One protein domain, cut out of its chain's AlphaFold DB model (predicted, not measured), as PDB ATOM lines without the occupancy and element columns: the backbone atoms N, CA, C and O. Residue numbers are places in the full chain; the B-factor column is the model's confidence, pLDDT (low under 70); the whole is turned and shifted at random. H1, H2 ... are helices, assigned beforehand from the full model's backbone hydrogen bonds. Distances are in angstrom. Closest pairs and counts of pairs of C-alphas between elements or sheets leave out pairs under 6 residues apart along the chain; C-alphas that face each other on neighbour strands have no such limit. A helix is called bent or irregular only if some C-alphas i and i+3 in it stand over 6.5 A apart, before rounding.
ATOM      1  N   LEU A 291     142.591 148.377 151.386       80.00
ATOM      2  CA  LEU A 291     142.788 147.222 152.267       80.00
ATOM      3  C   LEU A 291     143.002 147.682 153.714       80.00
ATOM      4  O   LEU A 291     142.459 147.074 154.639       80.00
ATOM      5  N   GLY A 292     143.754 148.768 153.907       80.50
ATOM      6  CA  GLY A 292     144.016 149.337 155.218       80.50
ATOM      7  C   GLY A 292     142.773 149.872 155.912       80.50
ATOM      8  O   GLY A 292     142.501 149.491 157.051       80.50
ATOM      9  N   GLN A 293     141.960 150.665 155.215       79.00
ATOM     10  CA  GLN A 293     140.692 151.171 155.746       79.00
ATOM     11  C   GLN A 293     139.706 150.036 156.053       79.00
ATOM     12  O   GLN A 293     139.072 150.041 157.108       79.00
ATOM     13  N   VAL A 294     139.600 149.033 155.173       82.75
ATOM     14  CA  VAL A 294     138.708 147.884 155.387       82.75
ATOM     15  C   VAL A 294     139.150 147.041 156.579       82.75
ATOM     16  O   VAL A 294     138.321 146.700 157.422       82.75
ATOM     17  N   THR A 295     140.441 146.715 156.674       87.25
ATOM     18  CA  THR A 295     140.972 145.896 157.775       87.25
ATOM     19  C   THR A 295     140.818 146.628 159.104       87.25
ATOM     20  O   THR A 295     140.343 146.051 160.083       87.25
ATOM     21  N   LEU A 296     141.109 147.931 159.126       85.81
ATOM     22  CA  LEU A 296     140.919 148.761 160.308       85.81
ATOM     23  C   LEU A 296     139.444 148.832 160.736       85.81
ATOM     24  O   LEU A 296     139.129 148.654 161.914       85.81
ATOM     25  N   ALA A 297     138.525 149.042 159.790       83.06
ATOM     26  CA  ALA A 297     137.089 149.039 160.061       83.06
ATOM     27  C   ALA A 297     136.603 147.673 160.576       83.06
ATOM     28  O   ALA A 297     135.810 147.617 161.518       83.06
ATOM     29  N   TYR A 298     137.106 146.573 160.010       87.00
ATOM     30  CA  TYR A 298     136.789 145.216 160.448       87.00
ATOM     31  C   TYR A 298     137.198 144.970 161.908       87.00
ATOM     32  O   TYR A 298     136.402 144.416 162.677       87.00
ATOM     33  N   CYS A 299     138.395 145.421 162.298       87.50
ATOM     34  CA  CYS A 299     138.898 145.325 163.668       87.50
ATOM     35  C   CYS A 299     138.102 146.206 164.641       87.50
ATOM     36  O   CYS A 299     137.669 145.718 165.685       87.50
ATOM     37  N   ARG A 300     137.808 147.461 164.269       82.81
ATOM     38  CA  ARG A 300     137.014 148.397 165.093       82.81
ATOM     39  C   ARG A 300     135.577 147.935 165.333       82.81
ATOM     40  O   ARG A 300     135.032 148.174 166.401       82.81
ATOM     41  N   GLN A 301     134.968 147.232 164.377       81.44
ATOM     42  CA  GLN A 301     133.642 146.622 164.556       81.44
ATOM     43  C   GLN A 301     133.651 145.423 165.518       81.44
ATOM     44  O   GLN A 301     132.594 144.963 165.944       81.44
ATOM     45  N   ARG A 302     134.828 144.871 165.835       84.88
ATOM     46  CA  ARG A 302     134.999 143.665 166.655       84.88
ATOM     47  C   ARG A 302     136.038 143.910 167.760       84.88
ATOM     48  O   ARG A 302     137.005 143.151 167.861       84.88
ATOM     49  N   PRO A 303     135.836 144.912 168.637       81.44
ATOM     50  CA  PRO A 303     136.843 145.316 169.622       81.44
ATOM     51  C   PRO A 303     137.185 144.182 170.600       81.44
ATOM     52  O   PRO A 303     138.339 144.014 170.982       81.44
ATOM     53  N   ARG A 304     136.222 143.306 170.925       82.75
ATOM     54  CA  ARG A 304     136.474 142.111 171.752       82.75
ATOM     55  C   ARG A 304     137.522 141.168 171.157       82.75
ATOM     56  O   ARG A 304     138.242 140.542 171.919       82.75
ATOM     57  N   LYS A 305     137.621 141.090 169.826       86.38
ATOM     58  CA  LYS A 305     138.564 140.206 169.126       86.38
ATOM     59  C   LYS A 305     139.885 140.873 168.749       86.38
ATOM     60  O   LYS A 305     140.821 140.145 168.455       86.38
ATOM     61  N   PHE A 306     139.948 142.208 168.686       89.19
ATOM     62  CA  PHE A 306     141.082 142.911 168.063       89.19
ATOM     63  C   PHE A 306     141.579 144.164 168.809       89.19
ATOM     64  O   PHE A 306     142.392 144.910 168.261       89.19
ATOM     65  N   HIS A 307     141.116 144.443 170.032       85.88
ATOM     66  CA  HIS A 307     141.535 145.631 170.787       85.88
ATOM     67  C   HIS A 307     143.059 145.746 170.966       85.88
ATOM     68  O   HIS A 307     143.593 146.841 170.832       85.88
ATOM     69  N   SER A 308     143.780 144.646 171.208       86.81
ATOM     70  CA  SER A 308     145.230 144.689 171.447       86.81
ATOM     71  C   SER A 308     146.040 144.939 170.176       86.81
ATOM     72  O   SER A 308     147.195 145.332 170.266       86.81
ATOM     73  N   ILE A 309     145.452 144.763 168.988       90.75
ATOM     74  CA  ILE A 309     146.160 144.925 167.710       90.75
ATOM     75  C   ILE A 309     145.656 146.101 166.866       90.75
ATOM     76  O   ILE A 309     146.360 146.552 165.965       90.75
ATOM     77  N   THR A 310     144.468 146.641 167.160       88.81
ATOM     78  CA  THR A 310     143.829 147.694 166.343       88.81
ATOM     79  C   THR A 310     144.723 148.927 166.194       88.81
ATOM     80  O   THR A 310     144.906 149.420 165.086       88.81
ATOM     81  N   HIS A 311     145.339 149.395 167.280       85.56
ATOM     82  CA  HIS A 311     146.254 150.540 167.240       85.56
ATOM     83  C   HIS A 311     147.552 150.277 166.445       85.56
ATOM     84  O   HIS A 311     148.100 151.211 165.859       85.56
ATOM     85  N   HIS A 312     148.029 149.030 166.353       89.81
ATOM     86  CA  HIS A 312     149.157 148.680 165.479       89.81
ATOM     87  C   HIS A 312     148.756 148.722 164.001       89.81
ATOM     88  O   HIS A 312     149.493 149.265 163.182       89.81
ATOM     89  N   ILE A 313     147.557 148.234 163.665       89.50
ATOM     90  CA  ILE A 313     146.986 148.344 162.312       89.50
ATOM     91  C   ILE A 313     146.831 149.821 161.920       89.50
ATOM     92  O   ILE A 313     147.194 150.198 160.808       89.50
ATOM     93  N   GLU A 314     146.365 150.678 162.840       85.69
ATOM     94  CA  GLU A 314     146.297 152.132 162.617       85.69
ATOM     95  C   GLU A 314     147.663 152.734 162.279       85.69
ATOM     96  O   GLU A 314     147.736 153.592 161.400       85.69
ATOM     97  N   ARG A 315     148.741 152.299 162.943       85.12
ATOM     98  CA  ARG A 315     150.092 152.781 162.635       85.12
ATOM     99  C   ARG A 315     150.588 152.297 161.285       85.12
ATOM    100  O   ARG A 315     151.074 153.117 160.526       85.12
ATOM    101  N   ILE A 316     150.407 151.025 160.937       85.62
ATOM    102  CA  ILE A 316     150.821 150.517 159.616       85.62
ATOM    103  C   ILE A 316     150.191 151.361 158.489       85.62
ATOM    104  O   ILE A 316     150.859 151.683 157.509       85.62
ATOM    105  N   VAL A 317     148.924 151.767 158.644       80.62
ATOM    106  CA  VAL A 317     148.208 152.584 157.648       80.62
ATOM    107  C   VAL A 317     148.621 154.062 157.675       80.62
ATOM    108  O   VAL A 317     148.772 154.658 156.613       80.62
ATOM    109  N   ASN A 318     148.770 154.666 158.860       78.31
ATOM    110  CA  ASN A 318     148.916 156.124 159.002       78.31
ATOM    111  C   ASN A 318     150.364 156.609 159.225       78.31
ATOM    112  O   ASN A 318     150.642 157.790 159.038       78.31
ATOM    113  N   ASP A 319     151.279 155.734 159.645       77.25
ATOM    114  CA  ASP A 319     152.698 156.009 159.937       77.25
ATOM    115  C   ASP A 319     153.559 155.641 158.710       77.25
ATOM    116  O   ASP A 319     154.491 154.842 158.799       77.25
ATOM    117  N   PHE A 320     153.186 156.170 157.537       74.56
ATOM    118  CA  PHE A 320     153.971 156.056 156.304       74.56
ATOM    119  C   PHE A 320     155.019 157.169 156.255       74.56
ATOM    120  O   PHE A 320     154.690 158.348 156.409       74.56
ATOM    121  N   ASP A 321     156.275 156.799 156.033       66.88
ATOM    122  CA  ASP A 321     157.378 157.727 155.843       66.88
ATOM    123  C   ASP A 321     157.450 158.149 154.366       66.88
ATOM    124  O   ASP A 321     157.838 157.342 153.522       66.88
ATOM    125  N   PRO A 322     157.102 159.399 154.008       58.19
ATOM    126  CA  PRO A 322     157.134 159.833 152.615       58.19
ATOM    127  C   PRO A 322     158.557 160.001 152.061       58.19
ATOM    128  O   PRO A 322     158.715 160.064 150.842       58.19
ATOM    129  N   ILE A 323     159.574 160.097 152.927       56.91
ATOM    130  CA  ILE A 323     160.980 160.257 152.540       56.91
ATOM    131  C   ILE A 323     161.571 158.886 152.219       56.91
ATOM    132  O   ILE A 323     162.106 158.692 151.130       56.91
ATOM    133  N   LEU A 324     161.432 157.931 153.142       60.84
ATOM    134  CA  LEU A 324     161.932 156.562 152.969       60.84
ATOM    135  C   LEU A 324     161.000 155.693 152.113       60.84
ATOM    136  O   LEU A 324     161.418 154.661 151.603       60.84
ATOM    137  N   LYS A 325     159.753 156.138 151.909       63.59
ATOM    138  CA  LYS A 325     158.656 155.391 151.272       63.59
ATOM    139  C   LYS A 325     158.309 154.088 151.990       63.59
ATOM    140  O   LYS A 325     157.812 153.157 151.360       63.59
ATOM    141  N   GLU A 326     158.518 154.050 153.298       72.12
ATOM    142  CA  GLU A 326     158.360 152.866 154.140       72.12
ATOM    143  C   GLU A 326     157.172 153.017 155.093       72.12
ATOM    144  O   GLU A 326     156.883 154.100 155.601       72.12
ATOM    145  N   HIS A 327     156.475 151.914 155.358       78.25
ATOM    146  CA  HIS A 327     155.475 151.859 156.424       78.25
ATOM    147  C   HIS A 327     156.152 151.599 157.771       78.25
ATOM    148  O   HIS A 327     157.264 151.091 157.825       78.25
ATOM    149  N   TRP A 328     155.487 151.891 158.886       82.81
ATOM    150  CA  TRP A 328     155.980 151.437 160.185       82.81
ATOM    151  C   TRP A 328     155.890 149.906 160.319       82.81
ATOM    152  O   TRP A 328     154.815 149.326 160.140       82.81
ATOM    153  N   MET A 329     157.009 149.263 160.673       82.25
ATOM    154  CA  MET A 329     157.065 147.821 160.935       82.25
ATOM    155  C   MET A 329     156.483 147.498 162.321       82.25
ATOM    156  O   MET A 329     156.969 148.034 163.322       82.25
ATOM    157  N   PRO A 330     155.463 146.626 162.410       87.81
ATOM    158  CA  PRO A 330     154.860 146.254 163.683       87.81
ATOM    159  C   PRO A 330     155.724 145.261 164.484       87.81
ATOM    160  O   PRO A 330     156.615 144.620 163.923       87.81
ATOM    161  N   PRO A 331     155.431 145.074 165.787       88.38
ATOM    162  CA  PRO A 331     155.956 143.953 166.557       88.38
ATOM    163  C   PRO A 331     155.638 142.625 165.864       88.38
ATOM    164  O   PRO A 331     154.506 142.402 165.438       88.38
ATOM    165  N   CYS A 332     156.637 141.751 165.777       88.12
ATOM    166  CA  CYS A 332     156.542 140.437 165.145       88.12
ATOM    167  C   CYS A 332     156.586 139.341 166.217       88.12
ATOM    168  O   CYS A 332     157.306 139.478 167.211       88.12
ATOM    169  N   ILE A 333     155.827 138.260 166.031       89.94
ATOM    170  CA  ILE A 333     155.790 137.134 166.985       89.94
ATOM    171  C   ILE A 333     157.113 136.358 166.997       89.94
ATOM    172  O   ILE A 333     157.535 135.847 168.032       89.94
ATOM    173  N   GLU A 334     157.792 136.295 165.856       87.31
ATOM    174  CA  GLU A 334     159.129 135.714 165.734       87.31
ATOM    175  C   GLU A 334     160.190 136.815 165.626       87.31
ATOM    176  O   GLU A 334     159.903 137.947 165.229       87.31
ATOM    177  N   ALA A 335     161.440 136.485 165.953       79.94
ATOM    178  CA  ALA A 335     162.555 137.388 165.694       79.94
ATOM    179  C   ALA A 335     162.737 137.582 164.179       79.94
ATOM    180  O   ALA A 335     162.716 136.616 163.414       79.94
ATOM    181  N   ASN A 336     162.948 138.824 163.747       71.56
ATOM    182  CA  ASN A 336     163.072 139.181 162.334       71.56
ATOM    183  C   ASN A 336     164.304 140.074 162.152       71.56
ATOM    184  O   ASN A 336     164.378 141.138 162.757       71.56
ATOM    185  N   LYS A 337     165.295 139.610 161.375       62.38
ATOM    186  CA  LYS A 337     166.548 140.331 161.052       62.38
ATOM    187  C   LYS A 337     167.155 141.158 162.207       62.38
ATOM    188  O   LYS A 337     167.434 142.341 162.069       62.38
ATOM    189  N   GLY A 338     167.388 140.532 163.361       62.00
ATOM    190  CA  GLY A 338     168.046 141.189 164.504       62.00
ATOM    191  C   GLY A 338     167.118 142.020 165.397       62.00
ATOM    192  O   GLY A 338     167.531 142.426 166.480       62.00
ATOM    193  N   VAL A 339     165.852 142.194 165.011       71.69
ATOM    194  CA  VAL A 339     164.791 142.666 165.901       71.69
ATOM    195  C   VAL A 339     164.249 141.469 166.676       71.69
ATOM    196  O   VAL A 339     163.847 140.456 166.094       71.69
ATOM    197  N   ALA A 340     164.266 141.564 168.005       80.75
ATOM    198  CA  ALA A 340     163.759 140.509 168.873       80.75
ATOM    199  C   ALA A 340     162.241 140.328 168.698       80.75
ATOM    200  O   ALA A 340     161.517 141.267 168.350       80.75
ATOM    201  N   ALA A 341     161.750 139.121 168.977       86.12
ATOM    202  CA  ALA A 341     160.316 138.865 169.042       86.12
ATOM    203  C   ALA A 341     159.638 139.846 170.011       86.12
ATOM    204  O   ALA A 341     160.190 140.178 171.062       86.12
ATOM    205  N   HIS A 342     158.442 140.306 169.649       88.06
ATOM    206  CA  HIS A 342     157.628 141.229 170.441       88.06
ATOM    207  C   HIS A 342     158.324 142.556 170.789       88.06
ATOM    208  O   HIS A 342     157.973 143.195 171.782       88.06
ATOM    209  N   THR A 343     159.298 142.998 169.985       84.06
ATOM    210  CA  THR A 343     159.975 144.283 170.215       84.06
ATOM    211  C   THR A 343     158.957 145.419 170.305       84.06
ATOM    212  O   THR A 343     158.115 145.587 169.426       84.06
ATOM    213  N   GLY A 344     159.046 146.202 171.381       79.44
ATOM    214  CA  GLY A 344     158.144 147.318 171.652       79.44
ATOM    215  C   GLY A 344     156.861 146.951 172.401       79.44
ATOM    216  O   GLY A 344     156.183 147.867 172.833       79.44
ATOM    217  N   LEU A 345     156.548 145.666 172.618       86.12
ATOM    218  CA  LEU A 345     155.387 145.247 173.412       86.12
ATOM    219  C   LEU A 345     155.751 145.025 174.882       86.12
ATOM    220  O   LEU A 345     156.743 144.375 175.214       86.12
ATOM    221  N   HIS A 346     154.885 145.486 175.785       85.31
ATOM    222  CA  HIS A 346     154.998 145.161 177.206       85.31
ATOM    223  C   HIS A 346     154.634 143.682 177.475       85.31
ATOM    224  O   HIS A 346     153.638 143.202 176.923       85.31
ATOM    225  N   PRO A 347     155.337 142.962 178.379       85.25
ATOM    226  CA  PRO A 347     155.093 141.539 178.645       85.25
ATOM    227  C   PRO A 347     153.645 141.176 178.994       85.25
ATOM    228  O   PRO A 347     153.163 140.119 178.596       85.25
ATOM    229  N   SER A 348     152.920 142.061 179.689       81.44
ATOM    230  CA  SER A 348     151.503 141.842 180.034       81.44
ATOM    231  C   SER A 348     150.554 141.834 178.830       81.44
ATOM    232  O   SER A 348     149.399 141.445 178.975       81.44
ATOM    233  N   CYS A 349     151.011 142.283 177.660       85.00
ATOM    234  CA  CYS A 349     150.202 142.396 176.451       85.00
ATOM    235  C   CYS A 349     150.526 141.315 175.409       85.00
ATOM    236  O   CYS A 349     149.743 141.148 174.479       85.00
ATOM    237  N   ILE A 350     151.636 140.578 175.557       89.88
ATOM    238  CA  ILE A 350     152.136 139.632 174.543       89.88
ATOM    239  C   ILE A 350     151.128 138.513 174.258       89.88
ATOM    240  O   ILE A 350     150.813 138.255 173.102       89.88
ATOM    241  N   GLU A 351     150.588 137.871 175.294       89.75
ATOM    242  CA  GLU A 351     149.657 136.743 175.134       89.75
ATOM    243  C   GLU A 351     148.392 137.159 174.366       89.75
ATOM    244  O   GLU A 351     148.045 136.567 173.344       89.75
ATOM    245  N   ILE A 352     147.772 138.260 174.800       88.12
ATOM    246  CA  ILE A 352     146.569 138.823 174.176       88.12
ATOM    247  C   ILE A 352     146.879 139.357 172.767       88.12
ATOM    248  O   ILE A 352     146.033 139.292 171.877       88.12
ATOM    249  N   HIS A 353     148.071 139.908 172.531       91.62
ATOM    250  CA  HIS A 353     148.505 140.324 171.197       91.62
ATOM    251  C   HIS A 353     148.594 139.121 170.251       91.62
ATOM    252  O   HIS A 353     148.012 139.158 169.168       91.62
ATOM    253  N   ASN A 354     149.261 138.043 170.668       94.25
ATOM    254  CA  ASN A 354     149.471 136.852 169.846       94.25
ATOM    255  C   ASN A 354     148.150 136.163 169.498       94.25
ATOM    256  O   ASN A 354     147.928 135.816 168.340       94.25
ATOM    257  N   GLU A 355     147.243 136.026 170.469       94.00
ATOM    258  CA  GLU A 355     145.912 135.455 170.245       94.00
ATOM    259  C   GLU A 355     145.123 136.254 169.192       94.00
ATOM    260  O   GLU A 355     144.549 135.701 168.251       94.00
ATOM    261  N   GLN A 356     145.106 137.581 169.317       93.50
ATOM    262  CA  GLN A 356     144.354 138.437 168.401       93.50
ATOM    263  C   GLN A 356     145.023 138.553 167.030       93.50
ATOM    264  O   GLN A 356     144.324 138.603 166.014       93.50
ATOM    265  N   SER A 357     146.358 138.532 166.982       95.12
ATOM    266  CA  SER A 357     147.120 138.459 165.735       95.12
ATOM    267  C   SER A 357     146.820 137.151 164.993       95.12
ATOM    268  O   SER A 357     146.530 137.190 163.797       95.12
ATOM    269  N   ALA A 358     146.737 136.016 165.694       94.94
ATOM    270  CA  ALA A 358     146.345 134.731 165.109       94.94
ATOM    271  C   ALA A 358     144.918 134.760 164.543       94.94
ATOM    272  O   ALA A 358     144.677 134.327 163.415       94.94
ATOM    273  N   ASN A 359     143.979 135.359 165.278       93.50
ATOM    274  CA  ASN A 359     142.612 135.550 164.795       93.50
ATOM    275  C   ASN A 359     142.562 136.385 163.506       93.50
ATOM    276  O   ASN A 359     141.769 136.093 162.609       93.50
ATOM    277  N   LEU A 360     143.390 137.428 163.400       93.12
ATOM    278  CA  LEU A 360     143.471 138.242 162.188       93.12
ATOM    279  C   LEU A 360     144.140 137.477 161.038       93.12
ATOM    280  O   LEU A 360     143.701 137.608 159.895       93.12
ATOM    281  N   TYR A 361     145.152 136.661 161.332       92.50
ATOM    282  CA  TYR A 361     145.852 135.835 160.350       92.50
ATOM    283  C   TYR A 361     144.887 134.913 159.605       92.50
ATOM    284  O   TYR A 361     144.863 134.909 158.375       92.50
ATOM    285  N   GLU A 362     144.037 134.196 160.343       90.81
ATOM    286  CA  GLU A 362     143.042 133.295 159.758       90.81
ATOM    287  C   GLU A 362     142.040 134.042 158.872       90.81
ATOM    288  O   GLU A 362     141.697 133.585 157.782       90.81
ATOM    289  N   VAL A 363     141.615 135.241 159.287       88.81
ATOM    290  CA  VAL A 363     140.712 136.070 158.480       88.81
ATOM    291  C   VAL A 363     141.393 136.523 157.189       88.81
ATOM    292  O   VAL A 363     140.806 136.391 156.116       88.81
ATOM    293  N   LEU A 364     142.615 137.056 157.267       87.62
ATOM    294  CA  LEU A 364     143.339 137.571 156.102       87.62
ATOM    295  C   LEU A 364     143.746 136.456 155.141       87.62
ATOM    296  O   LEU A 364     143.686 136.646 153.926       87.62
ATOM    297  N   ARG A 365     144.086 135.272 155.658       85.75
ATOM    298  CA  ARG A 365     144.437 134.113 154.836       85.75
ATOM    299  C   ARG A 365     143.341 133.760 153.832       85.75
ATOM    300  O   ARG A 365     143.638 133.490 152.670       85.75
ATOM    301  N   LEU A 366     142.078 133.841 154.253       81.50
ATOM    302  CA  LEU A 366     140.916 133.571 153.400       81.50
ATOM    303  C   LEU A 366     140.713 134.614 152.285       81.50
ATOM    304  O   LEU A 366     139.990 134.350 151.327       81.50
ATOM    305  N   VAL A 367     141.319 135.798 152.400       75.50
ATOM    306  CA  VAL A 367     141.156 136.918 151.452       75.50
ATOM    307  C   VAL A 367     142.277 136.949 150.407       75.50
ATOM    308  O   VAL A 367     142.083 137.420 149.288       75.50
ATOM    309  N   VAL A 368     143.460 136.470 150.784       72.38
ATOM    310  CA  VAL A 368     144.725 136.701 150.075       72.38
ATOM    311  C   VAL A 368     145.084 135.567 149.105       72.38
ATOM    312  O   VAL A 368     145.712 135.819 148.076       72.38
ATOM    313  N   GLY A 369     144.643 134.338 149.398       70.25
ATOM    314  CA  GLY A 369     144.986 133.135 148.634       70.25
ATOM    315  C   GLY A 369     146.352 132.547 149.016       70.25
ATOM    316  O   GLY A 369     147.271 133.265 149.421       70.25
ATOM    317  N   ASP A 370     146.491 131.224 148.889       74.69
ATOM    318  CA  ASP A 370     147.653 130.477 149.400       74.69
ATOM    319  C   ASP A 370     148.981 130.854 148.705       74.69
ATOM    320  O   ASP A 370     150.031 130.858 149.348       74.69
ATOM    321  N   ASP A 371     148.947 131.276 147.436       69.31
ATOM    322  CA  ASP A 371     150.144 131.657 146.666       69.31
ATOM    323  C   ASP A 371     150.815 132.948 147.168       69.31
ATOM    324  O   ASP A 371     152.040 133.091 147.150       69.31
ATOM    325  N   VAL A 372     150.025 133.939 147.596       74.38
ATOM    326  CA  VAL A 372     150.560 135.196 148.151       74.38
ATOM    327  C   VAL A 372     151.081 134.951 149.567       74.38
ATOM    328  O   VAL A 372     152.167 135.417 149.908       74.38
ATOM    329  N   LEU A 373     150.369 134.147 150.361       78.94
ATOM    330  CA  LEU A 373     150.835 133.712 151.680       78.94
ATOM    331  C   LEU A 373     152.164 132.966 151.604       78.94
ATOM    332  O   LEU A 373     153.042 133.220 152.423       78.94
ATOM    333  N   LEU A 374     152.328 132.060 150.636       77.94
ATOM    334  CA  LEU A 374     153.574 131.316 150.464       77.94
ATOM    335  C   LEU A 374     154.756 132.258 150.203       77.94
ATOM    336  O   LEU A 374     155.817 132.075 150.793       77.94
ATOM    337  N   ARG A 375     154.552 133.298 149.386       74.12
ATOM    338  CA  ARG A 375     155.572 134.320 149.105       74.12
ATOM    339  C   ARG A 375     155.909 135.169 150.327       74.12
ATOM    340  O   ARG A 375     157.080 135.386 150.597       74.12
ATOM    341  N   LEU A 376     154.911 135.596 151.100       78.75
ATOM    342  CA  LEU A 376     155.127 136.396 152.315       78.75
ATOM    343  C   LEU A 376     155.741 135.589 153.476       78.75
ATOM    344  O   LEU A 376     156.382 136.154 154.360       78.75
ATOM    345  N   LYS A 377     155.560 134.262 153.474       77.38
ATOM    346  CA  LYS A 377     156.239 133.330 154.391       77.38
ATOM    347  C   LYS A 377     157.704 133.095 154.034       77.38
ATOM    348  O   LYS A 377     158.449 132.593 154.879       77.38
ATOM    349  N   GLN A 378     158.095 133.369 152.793       70.69
ATOM    350  CA  GLN A 378     159.490 133.387 152.370       70.69
ATOM    351  C   GLN A 378     160.097 134.749 152.714       70.69
ATOM    352  O   GLN A 378     159.386 135.694 153.049       70.69
ATOM    353  N   GLN A 379     161.424 134.835 152.696       65.38
ATOM    354  CA  GLN A 379     162.122 136.086 152.951       65.38
ATOM    355  C   GLN A 379     161.738 137.094 151.858       65.38
ATOM    356  O   GLN A 379     162.072 136.899 150.691       65.38
ATOM    357  N   ASN A 380     160.958 138.119 152.214       62.41
ATOM    358  CA  ASN A 380     160.381 139.012 151.221       62.41
ATOM    359  C   ASN A 380     161.383 140.108 150.836       62.41
ATOM    360  O   ASN A 380     161.638 141.021 151.616       62.41
ATOM    361  N   GLU A 381     161.938 139.998 149.629       53.09
ATOM    362  CA  GLU A 381     162.815 140.995 148.992       53.09
ATOM    363  C   GLU A 381     162.040 142.111 148.276       53.09
ATOM    364  O   GLU A 381     162.642 143.070 147.801       53.09
ATOM    365  N   LYS A 382     160.709 141.992 148.151       44.50
ATOM    366  CA  LYS A 382     159.892 142.915 147.359       44.50
ATOM    367  C   LYS A 382     158.886 143.675 148.210       44.50
ATOM    368  O   LYS A 382     157.932 143.115 148.756       44.50
ATOM    369  N   GLY A 383     159.087 144.983 148.243       49.25
ATOM    370  CA  GLY A 383     158.188 145.967 148.815       49.25
ATOM    371  C   GLY A 383     158.914 147.286 149.043       49.25
ATOM    372  O   GLY A 383     160.123 147.377 148.857       49.25
ATOM    373  N   SER A 384     158.164 148.288 149.488       47.19
ATOM    374  CA  SER A 384     158.575 149.659 149.834       47.19
ATOM    375  C   SER A 384     159.813 149.846 150.738       47.19
ATOM    376  O   SER A 384     160.172 150.978 151.022       47.19
ATOM    377  N   TYR A 385     160.470 148.767 151.165       53.59
ATOM    378  CA  TYR A 385     161.709 148.722 151.953       53.59
ATOM    379  C   TYR A 385     162.987 148.659 151.101       53.59
ATOM    380  O   TYR A 385     164.065 148.327 151.587       53.59
ATOM    381  N   ALA A 386     162.892 148.985 149.810       46.47
ATOM    382  CA  ALA A 386     164.032 148.986 148.893       46.47
ATOM    383  C   ALA A 386     165.160 149.963 149.294       46.47
ATOM    384  O   ALA A 386     166.225 149.932 148.685       46.47
ATOM    385  N   HIS A 387     164.943 150.848 150.277       49.09
ATOM    386  CA  HIS A 387     165.971 151.765 150.771       49.09
ATOM    387  C   HIS A 387     166.843 151.196 151.894       49.09
ATOM    388  O   HIS A 387     167.964 151.677 152.051       49.09
ATOM    389  N   SER A 388     166.386 150.183 152.632       53.75
ATOM    390  CA  SER A 388     167.152 149.596 153.739       53.75
ATOM    391  C   SER A 388     167.784 148.233 153.422       53.75
ATOM    392  O   SER A 388     168.543 147.725 154.243       53.75
ATOM    393  N   ASP A 389     167.494 147.624 152.259       54.69
ATOM    394  CA  ASP A 389     167.826 146.215 151.930       54.69
ATOM    395  C   ASP A 389     167.320 145.207 152.996       54.69
ATOM    396  O   ASP A 389     167.704 144.024 153.059       54.69
ATOM    397  N   GLU A 390     166.417 145.657 153.869       58.75
ATOM    398  CA  GLU A 390     165.829 144.838 154.907       58.75
ATOM    399  C   GLU A 390     164.714 143.989 154.304       58.75
ATOM    400  O   GLU A 390     163.887 144.421 153.509       58.75
ATOM    401  N   THR A 391     164.716 142.716 154.680       69.00
ATOM    402  CA  THR A 391     163.753 141.735 154.196       69.00
ATOM    403  C   THR A 391     163.143 141.117 155.420       69.00
ATOM    404  O   THR A 391     163.845 140.790 156.376       69.00
ATOM    405  N   PHE A 392     161.832 140.993 155.414       76.94
ATOM    406  CA  PHE A 392     161.103 140.467 156.546       76.94
ATOM    407  C   PHE A 392     160.409 139.181 156.133       76.94
ATOM    408  O   PHE A 392     160.082 138.952 154.965       76.94
ATOM    409  N   ARG A 393     160.175 138.332 157.123       83.00
ATOM    410  CA  ARG A 393     159.300 137.173 156.996       83.00
ATOM    411  C   ARG A 393     157.989 137.432 157.721       83.00
ATOM    412  O   ARG A 393     158.003 138.066 158.772       83.00
ATOM    413  N   VAL A 394     156.884 136.916 157.189       87.31
ATOM    414  CA  VAL A 394     155.607 136.840 157.906       87.31
ATOM    415  C   VAL A 394     155.486 135.470 158.589       87.31
ATOM    416  O   VAL A 394     155.363 134.459 157.884       87.31
ATOM    417  N   PRO A 395     155.511 135.401 159.936       88.50
ATOM    418  CA  PRO A 395     155.282 134.159 160.668       88.50
ATOM    419  C   PRO A 395     153.872 133.601 160.469       88.50
ATOM    420  O   PRO A 395     152.922 134.306 160.119       88.50
ATOM    421  N   VAL A 396     153.720 132.303 160.724       88.38
ATOM    422  CA  VAL A 396     152.390 131.686 160.804       88.38
ATOM    423  C   VAL A 396     151.681 132.227 162.044       88.38
ATOM    424  O   VAL A 396     152.310 132.388 163.084       88.38
ATOM    425  N   ASN A 397     150.377 132.495 161.937       91.44
ATOM    426  CA  ASN A 397     149.550 133.080 162.999       91.44
ATOM    427  C   ASN A 397     149.892 134.534 163.370       91.44
ATOM    428  O   ASN A 397     149.342 135.053 164.336       91.44
ATOM    429  N   ASP A 398     150.736 135.224 162.601       92.38
ATOM    430  CA  ASP A 398     150.992 136.650 162.805       92.38
ATOM    431  C   ASP A 398     150.193 137.495 161.803       92.38
ATOM    432  O   ASP A 398     150.646 137.825 160.705       92.38
ATOM    433  N   GLY A 399     148.942 137.793 162.151       92.06
ATOM    434  CA  GLY A 399     148.020 138.552 161.312       92.06
ATOM    435  C   GLY A 399     148.397 140.021 161.167       92.06
ATOM    436  O   GLY A 399     148.139 140.605 160.114       92.06
ATOM    437  N   VAL A 400     149.024 140.617 162.184       92.94
ATOM    438  CA  VAL A 400     149.512 142.003 162.121       92.94
ATOM    439  C   VAL A 400     150.678 142.095 161.138       92.94
ATOM    440  O   VAL A 400     150.663 142.953 160.252       92.94
ATOM    441  N   MET A 401     151.634 141.164 161.224       89.94
ATOM    442  CA  MET A 401     152.747 141.097 160.281       89.94
ATOM    443  C   MET A 401     152.294 140.686 158.872       89.94
ATOM    444  O   MET A 401     152.814 141.202 157.885       89.94
ATOM    445  N   LEU A 402     151.281 139.819 158.747       89.50
ATOM    446  CA  LEU A 402     150.672 139.489 157.454       89.50
ATOM    447  C   LEU A 402     150.031 140.718 156.813       89.50
ATOM    448  O   LEU A 402     150.248 140.970 155.632       89.50
ATOM    449  N   PHE A 403     149.276 141.506 157.577       90.38
ATOM    450  CA  PHE A 403     148.679 142.744 157.087       90.38
ATOM    451  C   PHE A 403     149.739 143.754 156.625       90.38
ATOM    452  O   PHE A 403     149.624 144.302 155.528       90.38
ATOM    453  N   PHE A 404     150.799 143.943 157.412       87.56
ATOM    454  CA  PHE A 404     151.956 144.741 157.009       87.56
ATOM    455  C   PHE A 404     152.602 144.202 155.722       87.56
ATOM    456  O   PHE A 404     152.843 144.964 154.785       87.56
ATOM    457  N   GLY A 405     152.808 142.886 155.627       82.94
ATOM    458  CA  GLY A 405     153.338 142.222 154.436       82.94
ATOM    459  C   GLY A 405     152.466 142.429 153.197       82.94
ATOM    460  O   GLY A 405     152.981 142.622 152.101       82.94
ATOM    461  N   LEU A 406     151.143 142.459 153.352       82.19
ATOM    462  CA  LEU A 406     150.216 142.780 152.266       82.19
ATOM    463  C   LEU A 406     150.348 144.237 151.832       82.19
ATOM    464  O   LEU A 406     150.516 144.500 150.647       82.19
ATOM    465  N   ILE A 407     150.303 145.185 152.769       80.06
ATOM    466  CA  ILE A 407     150.414 146.617 152.452       80.06
ATOM    467  C   ILE A 407     151.736 146.937 151.748       80.06
ATOM    468  O   ILE A 407     151.742 147.647 150.746       80.06
ATOM    469  N   THR A 408     152.833 146.347 152.213       75.00
ATOM    470  CA  THR A 408     154.172 146.544 151.639       75.00
ATOM    471  C   THR A 408     154.397 145.786 150.329       75.00
ATOM    472  O   THR A 408     155.164 146.255 149.494       75.00
ATOM    473  N   SER A 409     153.731 144.647 150.101       69.38
ATOM    474  CA  SER A 409     153.824 143.894 148.836       69.38
ATOM    475  C   SER A 409     152.889 144.408 147.742       69.38
ATOM    476  O   SER A 409     153.164 144.224 146.558       69.38
ATOM    477  N   MET A 410     151.820 145.120 148.102       66.88
ATOM    478  CA  MET A 410     150.959 145.826 147.144       66.88
ATOM    479  C   MET A 410     151.623 147.093 146.565       66.88
ATOM    480  O   MET A 410     150.988 147.845 145.823       66.88
ATOM    481  N   HIS A 411     152.907 147.319 146.869       51.00
ATOM    482  CA  HIS A 411     153.584 148.601 146.700       51.00
ATOM    483  C   HIS A 411     154.373 148.811 145.391       51.00
ATOM    484  O   HIS A 411     154.952 149.878 145.218       51.00
TER     485      HIS A 411
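What this domain is: This is residues 291 to 411 of the 746 residues of an uncharacterized protein of Rhodopirellula sp. TMED11 (UniProt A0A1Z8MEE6). Helix H5 lies near the middle of a compact body, with the hairpin of H1 and H2 on one side of it and the long helix H3 crossing it on another, while the short helix H4 comes near it from a further side. The other end of the body is made of two long loops with no named element, residues 319 to 346 and 378 to 398. The printed part has 121 residues and five named helices, H1 to H5 in that order along the chain, with no named strand; the class is all helix. The whole is compact, with a radius of gyration of the C-alphas of 13.3 A and spans of 37 by 30 by 27 A.

How they stand to each other: Start at H1, residues 291 to 300, and go on to H2, residues 303 to 318, the hub, which touches three helices. H1 and H2 form a helical hairpin, opposite ways at a shallow tilt of 31 degrees; their closest C-alphas, of Cys 299 and Phe 306, are 5.5 A apart. Next look at H3, residues 347 to 368: residues 305 to 309 of H2 touch it about perpendicular, at 77 degrees, with the closest C-alphas, of Ser 308 and His 353, 5.5 A apart. H4, residues 370 to 377, is apart from H1 and H2. H5, residues 399 to 409, touches residues 356 to 364 of H3 at a steep tilt of 52 degrees, the same way; their closest C-alphas, of Tyr 361 and Gly 399, are 3.6 A apart. Residues 309 to 316 of H2 touch H5 at a shallow tilt of 25 degrees, the same way, with the closest C-alphas, of Ile 316 and Phe 404, 6.4 A apart. H4 and H5 are close but not clearly touching; their closest C-alphas, of Leu 376 and Gly 405, are 6.5 A apart. Each O i to N i+4 pair is within hydrogen-bond range in H1, H4 and H5, against 8 of 12 in H2 and 14 of 18 in H3.

Where its parts are: Find C-alpha 291 at (142.788, 147.222, 152.267), where H1 begins its 14.1 A. H2, 19.4 A long, is irregular, with C-alphas 305 and 308 8.4 A apart, and has a kink of 56 degrees near residue 310. H3 begins at C-alpha 347 at (155.093, 141.539, 178.645) and runs 30.8 A; it is irregular, with C-alphas 348 and 351 7.3 A apart. H4 is eight residues long. H5 runs 14.8 A to C-alpha 409 at (153.824, 143.894, 148.836).

The domain as a whole: The C-alphas farthest apart, of Arg 304 and His 387, are 37.5 A apart. The printed part has no cut. The links H2 to H3 and H4 to H5 are long. Look for pLDDT under 70 at residues 321 to 325, 337 to 338, 371, 379 to 391 and 409 to 411.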